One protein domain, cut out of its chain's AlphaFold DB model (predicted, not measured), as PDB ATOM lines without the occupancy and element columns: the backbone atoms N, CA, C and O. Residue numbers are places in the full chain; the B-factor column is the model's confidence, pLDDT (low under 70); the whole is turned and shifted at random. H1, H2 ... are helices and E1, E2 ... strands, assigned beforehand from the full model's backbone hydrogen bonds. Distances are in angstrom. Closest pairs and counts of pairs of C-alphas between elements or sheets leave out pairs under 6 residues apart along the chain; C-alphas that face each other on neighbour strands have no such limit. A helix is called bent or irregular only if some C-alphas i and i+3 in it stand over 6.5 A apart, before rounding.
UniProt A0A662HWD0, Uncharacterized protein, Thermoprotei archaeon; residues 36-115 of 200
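AT A GLANCE: This is residues 36 to 115 of the 200 residues of an uncharacterized protein of Thermoprotei archaeon (UniProt A0A662HWD0). A narrow sheet of three long antiparallel strands, E1, E2 and E3, is covered on one face by one long helix, H1, which crosses it slantwise over E2 and E3; the other face is bare. A shorter helix, H2, folds back steeply from the end of H1 and comes near the sheet at the edge strand E1. The printed part has 80 residues, with two named helices and then three named strands along the chain, the sheet running E1, E2, E3. The class is mixed, helices and strands; the whole is compact, with a radius of gyration of the C-alphas of 12.5 A and spans of 42 by 21 by 17 A.

HOW THE PARTS SIT: Begin with H1, residues 36 to 58, and go on to H2, residues 64 to 74. With its residues 50 to 58 alone H1 touches H2; the closest C-alphas, of Ala 58 and Phe 64, are 5.0 A apart. The two run opposite ways at a steep tilt of 45 degrees. Next look at E1, residues 84 to 93, E2, residues 96 to 105, and E3, residues 108 to 115: they form a meander, each strand the antiparallel neighbour of the one before. E1 and E2 are a hairpin, with N 86 and O 102 within hydrogen-bond range at 2.8 A. E2 and E3 are a hairpin too, with N 103 and O 110 within hydrogen-bond range at 2.8 A. H1 is on the sheet at a height over the sheet of 8.3 A and lies over E2 and E3, slantwise to the strands, at 36 degrees to E3 on the local plane. Its closest C-alphas to E3 are those of Val 52 and Val 114, 6.6 A. H2 is on the sheet too, and its closest C-alphas to E1 are those of Lys 65 and Val 87, 7.7 A. These are two layers, helices on one face of a sheet. Every O i to N i+4 pair is within hydrogen-bond range in H2, and 18 of 19 in H1.

IN THESE COORDINATES: Find C-alpha 36 at (4.792, 20.969, -14.993); from there H1 runs 34.0 A to C-alpha 58 at (35.444, 9.556, -5.810). H1 is neither bent nor irregular, but only just: C-alphas 36 and 39 are 6.4 A apart. H2 spans 15.6 A, E1 27.3 A and E2 28.8 A. E3 runs 23.0 A and ends at C-alpha 115, (31.419, 7.695, -16.942).

THE WHOLE: Look for the two C-alphas farthest apart at Ala 36 and Gln 94, 42.4 A; the outline is only just a rod. The printed part has no cut. The link from H2 to E1 is short, with 9 residues, and the other links are tight. The mean pLDDT of the printed part is 90.0, and residues 36 to 39 and 78 to 79 are under 70.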
ATOM      1  N   ALA A  36       4.556  22.333 -15.462       47.00
ATOM      2  CA  ALA A  36       4.792  20.969 -14.993       47.00
ATOM      3  C   ALA A  36       6.025  20.254 -15.605       47.00
ATOM      4  O   ALA A  36       6.432  19.215 -15.089       47.00
ATOM      5  N   GLY A  37       6.637  20.771 -16.680       52.91
ATOM      6  CA  GLY A  37       7.829  20.175 -17.310       52.91
ATOM      7  C   GLY A  37       9.168  20.857 -17.000       52.91
ATOM      8  O   GLY A  37      10.217  20.232 -17.121       52.91
ATOM      9  N   VAL A  38       9.171  22.132 -16.601       60.66
ATOM     10  CA  VAL A  38      10.427  22.876 -16.371       60.66
ATOM     11  C   VAL A  38      11.080  22.435 -15.061       60.66
ATOM     12  O   VAL A  38      12.295  22.250 -15.004       60.66
ATOM     13  N   GLU A  39      10.273  22.187 -14.029       66.12
ATOM     14  CA  GLU A  39      10.751  21.706 -12.730       66.12
ATOM     15  C   GLU A  39      11.430  20.337 -12.831       66.12
ATOM     16  O   GLU A  39      12.497  20.136 -12.253       66.12
ATOM     17  N   SER A  40      10.866  19.409 -13.612       70.31
ATOM     18  CA  SER A  40      11.431  18.067 -13.782       70.31
ATOM     19  C   SER A  40      12.750  18.089 -14.561       70.31
ATOM     20  O   SER A  40      13.699  17.401 -14.185       70.31
ATOM     21  N   VAL A  41      12.863  18.936 -15.590       78.38
ATOM     22  CA  VAL A  41      14.113  19.131 -16.347       78.38
ATOM     23  C   VAL A  41      15.195  19.776 -15.476       78.38
ATOM     24  O   VAL A  41      16.341  19.315 -15.482       78.38
ATOM     25  N   LEU A  42      14.847  20.804 -14.697       82.94
ATOM     26  CA  LEU A  42      15.772  21.448 -13.760       82.94
ATOM     27  C   LEU A  42      16.253  20.465 -12.689       82.94
ATOM     28  O   LEU A  42      17.460  20.355 -12.458       82.94
ATOM     29  N   LEU A  43      15.335  19.699 -12.096       85.56
ATOM     30  CA  LEU A  43      15.653  18.669 -11.112       85.56
ATOM     31  C   LEU A  43      16.583  17.608 -11.700       85.56
ATOM     32  O   LEU A  43      17.608  17.281 -11.101       85.56
ATOM     33  N   ARG A  44      16.285  17.105 -12.903       89.50
ATOM     34  CA  ARG A  44      17.142  16.147 -13.609       89.50
ATOM     35  C   ARG A  44      18.551  16.705 -13.823       89.50
ATOM     36  O   ARG A  44      19.528  15.994 -13.591       89.50
ATOM     37  N   GLY A  45      18.673  17.974 -14.215       89.12
ATOM     38  CA  GLY A  45      19.961  18.658 -14.362       89.12
ATOM     39  C   GLY A  45      20.744  18.761 -13.048       89.12
ATOM     40  O   GLY A  45      21.952  18.501 -13.018       89.12
ATOM     41  N   GLN A  46      20.064  19.074 -11.943       90.56
ATOM     42  CA  GLN A  46      20.664  19.131 -10.606       90.56
ATOM     43  C   GLN A  46      21.126  17.749 -10.123       90.56
ATOM     44  O   GLN A  46      22.256  17.613  -9.655       90.56
ATOM     45  N   LEU A  47      20.302  16.713 -10.291       93.38
ATOM     46  CA  LEU A  47      20.638  15.336  -9.917       93.38
ATOM     47  C   LEU A  47      21.789  14.768 -10.758       93.38
ATOM     48  O   LEU A  47      22.681  14.104 -10.223       93.38
ATOM     49  N   TYR A  48      21.830  15.081 -12.055       93.75
ATOM     50  CA  TYR A  48      22.972  14.747 -12.906       93.75
ATOM     51  C   TYR A  48      24.248  15.438 -12.409       93.75
ATOM     52  O   TYR A  48      25.270  14.782 -12.217       93.75
ATOM     53  N   THR A  49      24.186  16.744 -12.128       93.31
ATOM     54  CA  THR A  49      25.333  17.520 -11.623       93.31
ATOM     55  C   THR A  49      25.848  16.965 -10.296       93.31
ATOM     56  O   THR A  49      27.051  16.789 -10.112       93.31
ATOM     57  N   LEU A  50      24.938  16.615  -9.389       94.38
ATOM     58  CA  LEU A  50      25.244  15.949  -8.129       94.38
ATOM     59  C   LEU A  50      25.968  14.609  -8.353       94.38
ATOM     60  O   LEU A  50      26.995  14.347  -7.723       94.38
ATOM     61  N   THR A  51      25.468  13.785  -9.276       96.50
ATOM     62  CA  THR A  51      26.063  12.485  -9.631       96.50
ATOM     63  C   THR A  51      27.477  12.656 -10.187       96.50
ATOM     64  O   THR A  51      28.411  11.989  -9.739       96.50
ATOM     65  N   VAL A  52      27.648  13.594 -11.122       96.62
ATOM     66  CA  VAL A  52      28.933  13.945 -11.740       96.62
ATOM     67  C   VAL A  52      29.939  14.415 -10.696       96.62
ATOM     68  O   VAL A  52      31.046  13.886 -10.638       96.62
ATOM     69  N   ASN A  53      29.558  15.362  -9.837       96.56
ATOM     70  CA  ASN A  53      30.438  15.898  -8.797       96.56
ATOM     71  C   ASN A  53      30.860  14.814  -7.803       96.56
ATOM     72  O   ASN A  53      32.016  14.766  -7.380       96.56
ATOM     73  N   THR A  54      29.942  13.909  -7.467       97.25
ATOM     74  CA  THR A  54      30.242  12.772  -6.593       97.25
ATOM     75  C   THR A  54      31.235  11.815  -7.254       97.25
ATOM     76  O   THR A  54      32.211  11.410  -6.620       97.25
ATOM     77  N   LEU A  55      31.060  11.498  -8.542       98.25
ATOM     78  CA  LEU A  55      32.023  10.672  -9.277       98.25
ATOM     79  C   LEU A  55      33.381  11.373  -9.408       98.25
ATOM     80  O   LEU A  55      34.418  10.737  -9.241       98.25
ATOM     81  N   ALA A  56      33.395  12.683  -9.648       97.44
ATOM     82  CA  ALA A  56      34.609  13.484  -9.702       97.44
ATOM     83  C   ALA A  56      35.375  13.444  -8.369       97.44
ATOM     84  O   ALA A  56      36.596  13.269  -8.374       97.44
ATOM     85  N   TYR A  57      34.683  13.541  -7.232       97.75
ATOM     86  CA  TYR A  57      35.285  13.380  -5.906       97.75
ATOM     87  C   TYR A  57      35.844  11.966  -5.707       97.75
ATOM     88  O   TYR A  57      37.019  11.797  -5.375       97.75
ATOM     89  N   ALA A  58      35.044  10.942  -6.005       97.50
ATOM     90  CA  ALA A  58      35.444   9.556  -5.810       97.50
ATOM     91  C   ALA A  58      36.625   9.148  -6.703       97.50
ATOM     92  O   ALA A  58      37.580   8.531  -6.241       97.50
ATOM     93  N   SER A  59      36.644   9.601  -7.959       97.12
ATOM     94  CA  SER A  59      37.749   9.377  -8.904       97.12
ATOM     95  C   SER A  59      39.094   9.968  -8.451       97.12
ATOM     96  O   SER A  59      40.158   9.659  -9.004       97.12
ATOM     97  N   ARG A  60      39.062  10.832  -7.429       95.81
ATOM     98  CA  ARG A  60      40.248  11.392  -6.784       95.81
ATOM     99  C   ARG A  60      40.705  10.636  -5.532       95.81
ATOM    100  O   ARG A  60      41.719  11.024  -4.963       95.81
ATOM    101  N   GLY A  61      40.023   9.553  -5.165       95.25
ATOM    102  CA  GLY A  61      40.273   8.761  -3.957       95.25
ATOM    103  C   GLY A  61      39.270   9.013  -2.828       95.25
ATOM    104  O   GLY A  61      39.462   8.503  -1.731       95.25
ATOM    105  N   GLY A  62      38.222   9.806  -3.069       96.31
ATOM    106  CA  GLY A  62      37.162  10.047  -2.091       96.31
ATOM    107  C   GLY A  62      36.138   8.909  -1.995       96.31
ATOM    108  O   GLY A  62      35.990   8.104  -2.914       96.31
ATOM    109  N   ASP A  63      35.370   8.875  -0.903       96.88
ATOM    110  CA  ASP A  63      34.247   7.943  -0.762       96.88
ATOM    111  C   ASP A  63      32.984   8.476  -1.462       96.88
ATOM    112  O   ASP A  63      32.438   9.524  -1.096       96.88
ATOM    113  N   PHE A  64      32.510   7.749  -2.479       97.06
ATOM    114  CA  PHE A  64      31.360   8.155  -3.294       97.06
ATOM    115  C   PHE A  64      30.067   8.259  -2.471       97.06
ATOM    116  O   PHE A  64      29.361   9.264  -2.542       97.06
ATOM    117  N   LYS A  65      29.730   7.216  -1.701       95.69
ATOM    118  CA  LYS A  65      28.432   7.113  -1.012       95.69
ATOM    119  C   LYS A  65      28.309   8.156   0.096       95.69
ATOM    120  O   LYS A  65      27.262   8.790   0.238       95.69
ATOM    121  N   THR A  66      29.389   8.365   0.837       95.62
ATOM    122  CA  THR A  66      29.484   9.353   1.912       95.62
ATOM    123  C   THR A  66      29.339  10.760   1.352       95.62
ATOM    124  O   THR A  66      28.501  11.524   1.832       95.62
ATOM    125  N   PHE A  67      30.080  11.093   0.291       95.50
ATOM    126  CA  PHE A  67      29.998  12.417  -0.323       95.50
ATOM    127  C   PHE A  67      28.611  12.694  -0.912       95.50
ATOM    128  O   PHE A  67      28.050  13.758  -0.661       95.50
ATOM    129  N   LEU A  68      28.007  11.728  -1.614       94.94
ATOM    130  CA  LEU A  68      26.650  11.872  -2.150       94.94
ATOM    131  C   LEU A  68      25.630  12.157  -1.042       94.94
ATOM    132  O   LEU A  68      24.817  13.072  -1.166       94.94
ATOM    133  N   SER A  69      25.707  11.407   0.058       92.44
ATOM    134  CA  SER A  69      24.815  11.574   1.209       92.44
ATOM    135  C   SER A  69      24.978  12.951   1.855       92.44
ATOM    136  O   SER A  69      23.988  13.610   2.163       92.44
ATOM    137  N   GLN A  70      26.217  13.434   1.996       91.81
ATOM    138  CA  GLN A  70      26.501  14.777   2.512       91.81
ATOM    139  C   GLN A  70      25.951  15.881   1.603       91.81
ATOM    140  O   GLN A  70      25.399  16.863   2.096       91.81
ATOM    141  N   GLN A  71      26.101  15.742   0.284       91.12
ATOM    142  CA  GLN A  71      25.587  16.722  -0.672       91.12
ATOM    143  C   GLN A  71      24.052  16.758  -0.668       91.12
ATOM    144  O   GLN A  71      23.468  17.838  -0.663       91.12
ATOM    145  N   LEU A  72      23.395  15.598  -0.586       89.44
ATOM    146  CA  LEU A  72      21.936  15.508  -0.464       89.44
ATOM    147  C   LEU A  72      21.421  16.086   0.856       89.44
ATOM    148  O   LEU A  72      20.398  16.759   0.855       89.44
ATOM    149  N   ALA A  73      22.130  15.867   1.966       85.81
ATOM    150  CA  ALA A  73      21.758  16.425   3.265       85.81
ATOM    151  C   ALA A  73      21.854  17.960   3.301       85.81
ATOM    152  O   ALA A  73      21.091  18.608   4.013       85.81
ATOM    153  N   LYS A  74      22.782  18.541   2.531       83.94
ATOM    154  CA  LYS A  74      22.939  19.996   2.381       83.94
ATOM    155  C   LYS A  74      21.958  20.602   1.380       83.94
ATOM    156  O   LYS A  74      21.692  21.800   1.446       83.94
ATOM    157  N   ALA A  75      21.448  19.809   0.442       81.88
ATOM    158  CA  ALA A  75      20.495  20.292  -0.539       81.88
ATOM    159  C   ALA A  75      19.142  20.554   0.132       81.88
ATOM    160  O   ALA A  75      18.602  19.709   0.846       81.88
ATOM    161  N   SER A  76      18.567  21.731  -0.110       70.25
ATOM    162  CA  SER A  76      17.226  22.016   0.388       70.25
ATOM    163  C   SER A  76      16.216  21.092  -0.295       70.25
ATOM    164  O   SER A  76      16.139  21.022  -1.526       70.25
ATOM    165  N   LYS A  77      15.407  20.409   0.521       72.94
ATOM    166  CA  LYS A  77      14.339  19.507   0.061       72.94
ATOM    167  C   LYS A  77      13.284  20.218  -0.792       72.94
ATOM    168  O   LYS A  77      12.583  19.547  -1.539       72.94
ATOM    169  N   ALA A  78      13.191  21.546  -0.695       64.06
ATOM    170  CA  ALA A  78      12.317  22.355  -1.541       64.06
ATOM    171  C   ALA A  78      12.803  22.426  -3.000       64.06
ATOM    172  O   ALA A  78      11.990  22.614  -3.894       64.06
ATOM    173  N   TYR A  79      14.108  22.252  -3.243       66.62
ATOM    174  CA  TYR A  79      14.705  22.328  -4.581       66.62
ATOM    175  C   TYR A  79      15.088  20.958  -5.139       66.62
ATOM    176  O   TYR A  79      14.954  20.733  -6.336       66.62
ATOM    177  N   ILE A  80      15.526  20.027  -4.285       77.50
ATOM    178  CA  ILE A  80      15.839  18.650  -4.687       77.50
ATOM    179  C   ILE A  80      15.004  17.675  -3.842       77.50
ATOM    180  O   ILE A  80      15.505  17.116  -2.860       77.50
ATOM    181  N   PRO A  81      13.715  17.467  -4.178       81.94
ATOM    182  CA  PRO A  81      12.833  16.586  -3.422       81.94
ATOM    183  C   PRO A  81      13.147  15.118  -3.737       81.94
ATOM    184  O   PRO A  81      12.449  14.448  -4.493       81.94
ATOM    185  N   VAL A  82      14.229  14.588  -3.172       86.75
ATOM    186  CA  VAL A  82      14.591  13.173  -3.322       86.75
ATOM    187  C   VAL A  82      13.931  12.355  -2.218       86.75
ATOM    188  O   VAL A  82      14.155  12.602  -1.035       86.75
ATOM    189  N   LYS A  83      13.128  11.358  -2.601       88.56
ATOM    190  CA  LYS A  83      12.510  10.405  -1.665       88.56
ATOM    191  C   LYS A  83      13.474   9.282  -1.296       88.56
ATOM    192  O   LYS A  83      13.539   8.874  -0.144       88.56
ATOM    193  N   GLN A  84      14.204   8.777  -2.287       91.81
ATOM    194  CA  GLN A  84      15.140   7.671  -2.126       91.81
ATOM    195  C   GLN A  84      16.271   7.787  -3.145       91.81
ATOM    196  O   GLN A  84      16.047   8.218  -4.278       91.81
ATOM    197  N   VAL A  85      17.465   7.359  -2.742       94.88
ATOM    198  CA  VAL A  85      18.629   7.211  -3.616       94.88
ATOM    199  C   VAL A  85      19.118   5.783  -3.544       94.88
ATOM    200  O   VAL A  85      19.250   5.231  -2.452       94.88
ATOM    201  N   ASP A  86      19.402   5.207  -4.702       96.69
ATOM    202  CA  ASP A  86      20.020   3.900  -4.823       96.69
ATOM    203  C   ASP A  86      21.262   3.979  -5.716       96.69
ATOM    204  O   ASP A  86      21.210   4.406  -6.873       96.69
ATOM    205  N   VAL A  87      22.407   3.584  -5.161       97.12
ATOM    206  CA  VAL A  87      23.692   3.567  -5.863       97.12
ATOM    207  C   VAL A  87      23.901   2.161  -6.411       97.12
ATOM    208  O   VAL A  87      24.369   1.274  -5.700       97.12
ATOM    209  N   LYS A  88      23.561   1.974  -7.689       97.69
ATOM    210  CA  LYS A  88      23.604   0.672  -8.371       97.69
ATOM    211  C   LYS A  88      25.030   0.201  -8.650       97.69
ATOM    212  O   LYS A  88      25.318  -0.983  -8.543       97.69
ATOM    213  N   GLU A  89      25.915   1.118  -9.035       97.06
ATOM    214  CA  GLU A  89      27.295   0.796  -9.406       97.06
ATOM    215  C   GLU A  89      28.220   1.981  -9.119       97.06
ATOM    216  O   GLU A  89      27.879   3.130  -9.406       97.06
ATOM    217  N   VAL A  90      29.421   1.694  -8.616       97.56
ATOM    218  CA  VAL A  90      30.566   2.610  -8.628       97.56
ATOM    219  C   VAL A  90      31.789   1.784  -9.015       97.56
ATOM    220  O   VAL A  90      32.128   0.823  -8.331       97.56
ATOM    221  N   SER A  91      32.440   2.134 -10.122       97.56
ATOM    222  CA  SER A  91      33.626   1.444 -10.629       97.56
ATOM    223  C   SER A  91      34.717   2.463 -10.927       97.56
ATOM    224  O   SER A  91      34.586   3.278 -11.840       97.56
ATOM    225  N   ILE A  92      35.788   2.425 -10.138       97.19
ATOM    226  CA  ILE A  92      36.980   3.252 -10.326       97.19
ATOM    227  C   ILE A  92      38.152   2.293 -10.471       97.19
ATOM    228  O   ILE A  92      38.584   1.665  -9.507       97.19
ATOM    229  N   LYS A  93      38.630   2.142 -11.699       96.69
ATOM    230  CA  LYS A  93      39.724   1.242 -12.058       96.69
ATOM    231  C   LYS A  93      40.549   1.852 -13.183       96.69
ATOM    232  O   LYS A  93      40.189   2.883 -13.749       96.69
ATOM    233  N   GLN A  94      41.664   1.218 -13.516       96.75
ATOM    234  CA  GLN A  94      42.520   1.685 -14.598       96.75
ATOM    235  C   GLN A  94      41.718   1.859 -15.901       96.75
ATOM    236  O   GLN A  94      41.014   0.950 -16.341       96.75
ATOM    237  N   GLY A  95      41.804   3.047 -16.501       96.62
ATOM    238  CA  GLY A  95      41.091   3.400 -17.729       96.62
ATOM    239  C   GLY A  95      39.587   3.666 -17.577       96.62
ATOM    240  O   GLY A  95      38.957   3.988 -18.581       96.62
ATOM    241  N   LEU A  96      38.992   3.573 -16.378       97.81
ATOM    242  CA  LEU A  96      37.552   3.786 -16.186       97.81
ATOM    243  C   LEU A  96      37.200   4.403 -14.826       97.81
ATOM    244  O   LEU A  96      37.504   3.845 -13.774       97.81
ATOM    245  N   SER A  97      36.410   5.471 -14.876       98.00
ATOM    246  CA  SER A  97      35.647   5.995 -13.743       98.00
ATOM    247  C   SER A  97      34.178   6.019 -14.135       98.00
ATOM    248  O   SER A  97      33.802   6.748 -15.049       98.00
ATOM    249  N   LYS A  98      33.346   5.216 -13.472       98.06
ATOM    250  CA  LYS A  98      31.923   5.036 -13.780       98.06
ATOM    251  C   LYS A  98      31.091   4.990 -12.506       98.06
ATOM    252  O   LYS A  98      31.499   4.388 -11.514       98.06
ATOM    253  N   CYS A  99      29.889   5.544 -12.554       98.25
ATOM    254  CA  CYS A  99      28.852   5.260 -11.574       98.25
ATOM    255  C   CYS A  99      27.479   5.113 -12.232       98.25
ATOM    256  O   CYS A  99      27.240   5.552 -13.359       98.25
ATOM    257  N   THR A 100      26.561   4.471 -11.517       98.19
ATOM    258  CA  THR A 100      25.140   4.439 -11.854       98.19
ATOM    259  C   THR A 100      24.329   4.712 -10.599       98.19
ATOM    260  O   THR A 100      24.447   3.983  -9.613       98.19
ATOM    261  N   VAL A 101      23.512   5.761 -10.644       97.88
ATOM    262  CA  VAL A 101      22.685   6.204  -9.518       97.88
ATOM    263  C   VAL A 101      21.243   6.355  -9.973       97.88
ATOM    264  O   VAL A 101      20.971   6.856 -11.064       97.88
ATOM    265  N   GLU A 102      20.327   5.904  -9.130       97.94
ATOM    266  CA  GLU A 102      18.888   5.994  -9.321       97.94
ATOM    267  C   GLU A 102      18.281   6.844  -8.201       97.94
ATOM    268  O   GLU A 102      18.494   6.587  -7.015       97.94
ATOM    269  N   TYR A 103      17.528   7.868  -8.583       95.56
ATOM    270  CA  TYR A 103      16.849   8.793  -7.688       95.56
ATOM    271  C   TYR A 103      15.345   8.627  -7.853       95.56
ATOM    272  O   TYR A 103      14.807   8.801  -8.947       95.56
ATOM    273  N   ARG A 104      14.640   8.343  -6.759       92.69
ATOM    274  CA  ARG A 104      13.175   8.412  -6.728       92.69
ATOM    275  C   ARG A 104      12.754   9.808  -6.293       92.69
ATOM    276  O   ARG A 104      13.093  10.248  -5.193       92.69
ATOM    277  N   THR A 105      11.995  10.482  -7.141       89.06
ATOM    278  CA  THR A 105      11.480  11.841  -6.933       89.06
ATOM    279  C   THR A 105       9.942  11.818  -6.917       89.06
ATOM    280  O   THR A 105       9.337  10.799  -7.263       89.06
ATOM    281  N   PRO A 106       9.258  12.903  -6.510       85.06
ATOM    282  CA  PRO A 106       7.815  13.051  -6.690       85.06
ATOM    283  C   PRO A 106       7.349  12.894  -8.139       85.06
ATOM    284  O   PRO A 106       6.222  12.467  -8.354       85.06
ATOM    285  N   TYR A 107       8.218  13.201  -9.103       83.31
ATOM    286  CA  TYR A 107       7.896  13.241 -10.528       83.31
ATOM    287  C   TYR A 107       8.213  11.929 -11.262       83.31
ATOM    288  O   TYR A 107       7.888  11.791 -12.437       83.31
ATOM    289  N   GLY A 108       8.849  10.964 -10.591       87.06
ATOM    290  CA  GLY A 108       9.239   9.688 -11.186       87.06
ATOM    291  C   GLY A 108      10.623   9.222 -10.749       87.06
ATOM    292  O   GLY A 108      11.176   9.686  -9.747       87.06
ATOM    293  N   THR A 109      11.177   8.277 -11.505       91.81
ATOM    294  CA  THR A 109      12.511   7.717 -11.257       91.81
ATOM    295  C   THR A 109      13.500   8.264 -12.277       91.81
ATOM    296  O   THR A 109      13.318   8.078 -13.477       91.81
ATOM    297  N   GLU A 110      14.564   8.896 -11.793       93.44
ATOM    298  CA  GLU A 110      15.658   9.422 -12.606       93.44
ATOM    299  C   GLU A 110      16.893   8.540 -12.429       93.44
ATOM    300  O   GLU A 110      17.403   8.383 -11.318       93.44
ATOM    301  N   LYS A 111      17.387   7.957 -13.522       95.88
ATOM    302  CA  LYS A 111      18.570   7.091 -13.515       95.88
ATOM    303  C   LYS A 111      19.677   7.708 -14.355       95.88
ATOM    304  O   LYS A 111      19.488   7.983 -15.538       95.88
ATOM    305  N   PHE A 112      20.856   7.843 -13.763       96.56
ATOM    306  CA  PHE A 112      22.041   8.373 -14.425       96.56
ATOM    307  C   PHE A 112      23.136   7.321 -14.450       96.56
ATOM    308  O   PHE A 112      23.450   6.723 -13.424       96.56
ATOM    309  N   THR A 113      23.734   7.116 -15.621       97.25
ATOM    310  CA  THR A 113      25.002   6.397 -15.770       97.25
ATOM    311  C   THR A 113      26.030   7.412 -16.223       97.25
ATOM    312  O   THR A 113      25.943   7.901 -17.344       97.25
ATOM    313  N   VAL A 114      26.966   7.759 -15.345       97.25
ATOM    314  CA  VAL A 114      28.014   8.744 -15.634       97.25
ATOM    315  C   VAL A 114      29.328   8.002 -15.752       97.25
ATOM    316  O   VAL A 114      29.646   7.177 -14.893       97.25
ATOM    317  N   TYR A 115      30.096   8.279 -16.801       96.88
ATOM    318  CA  TYR A 115      31.419   7.695 -16.942       96.88
ATOM    319  C   TYR A 115      32.402   8.585 -17.697       96.88
ATOM    320  O   TYR A 115      32.049   9.434 -18.519       96.88
TER     321      TYR A 115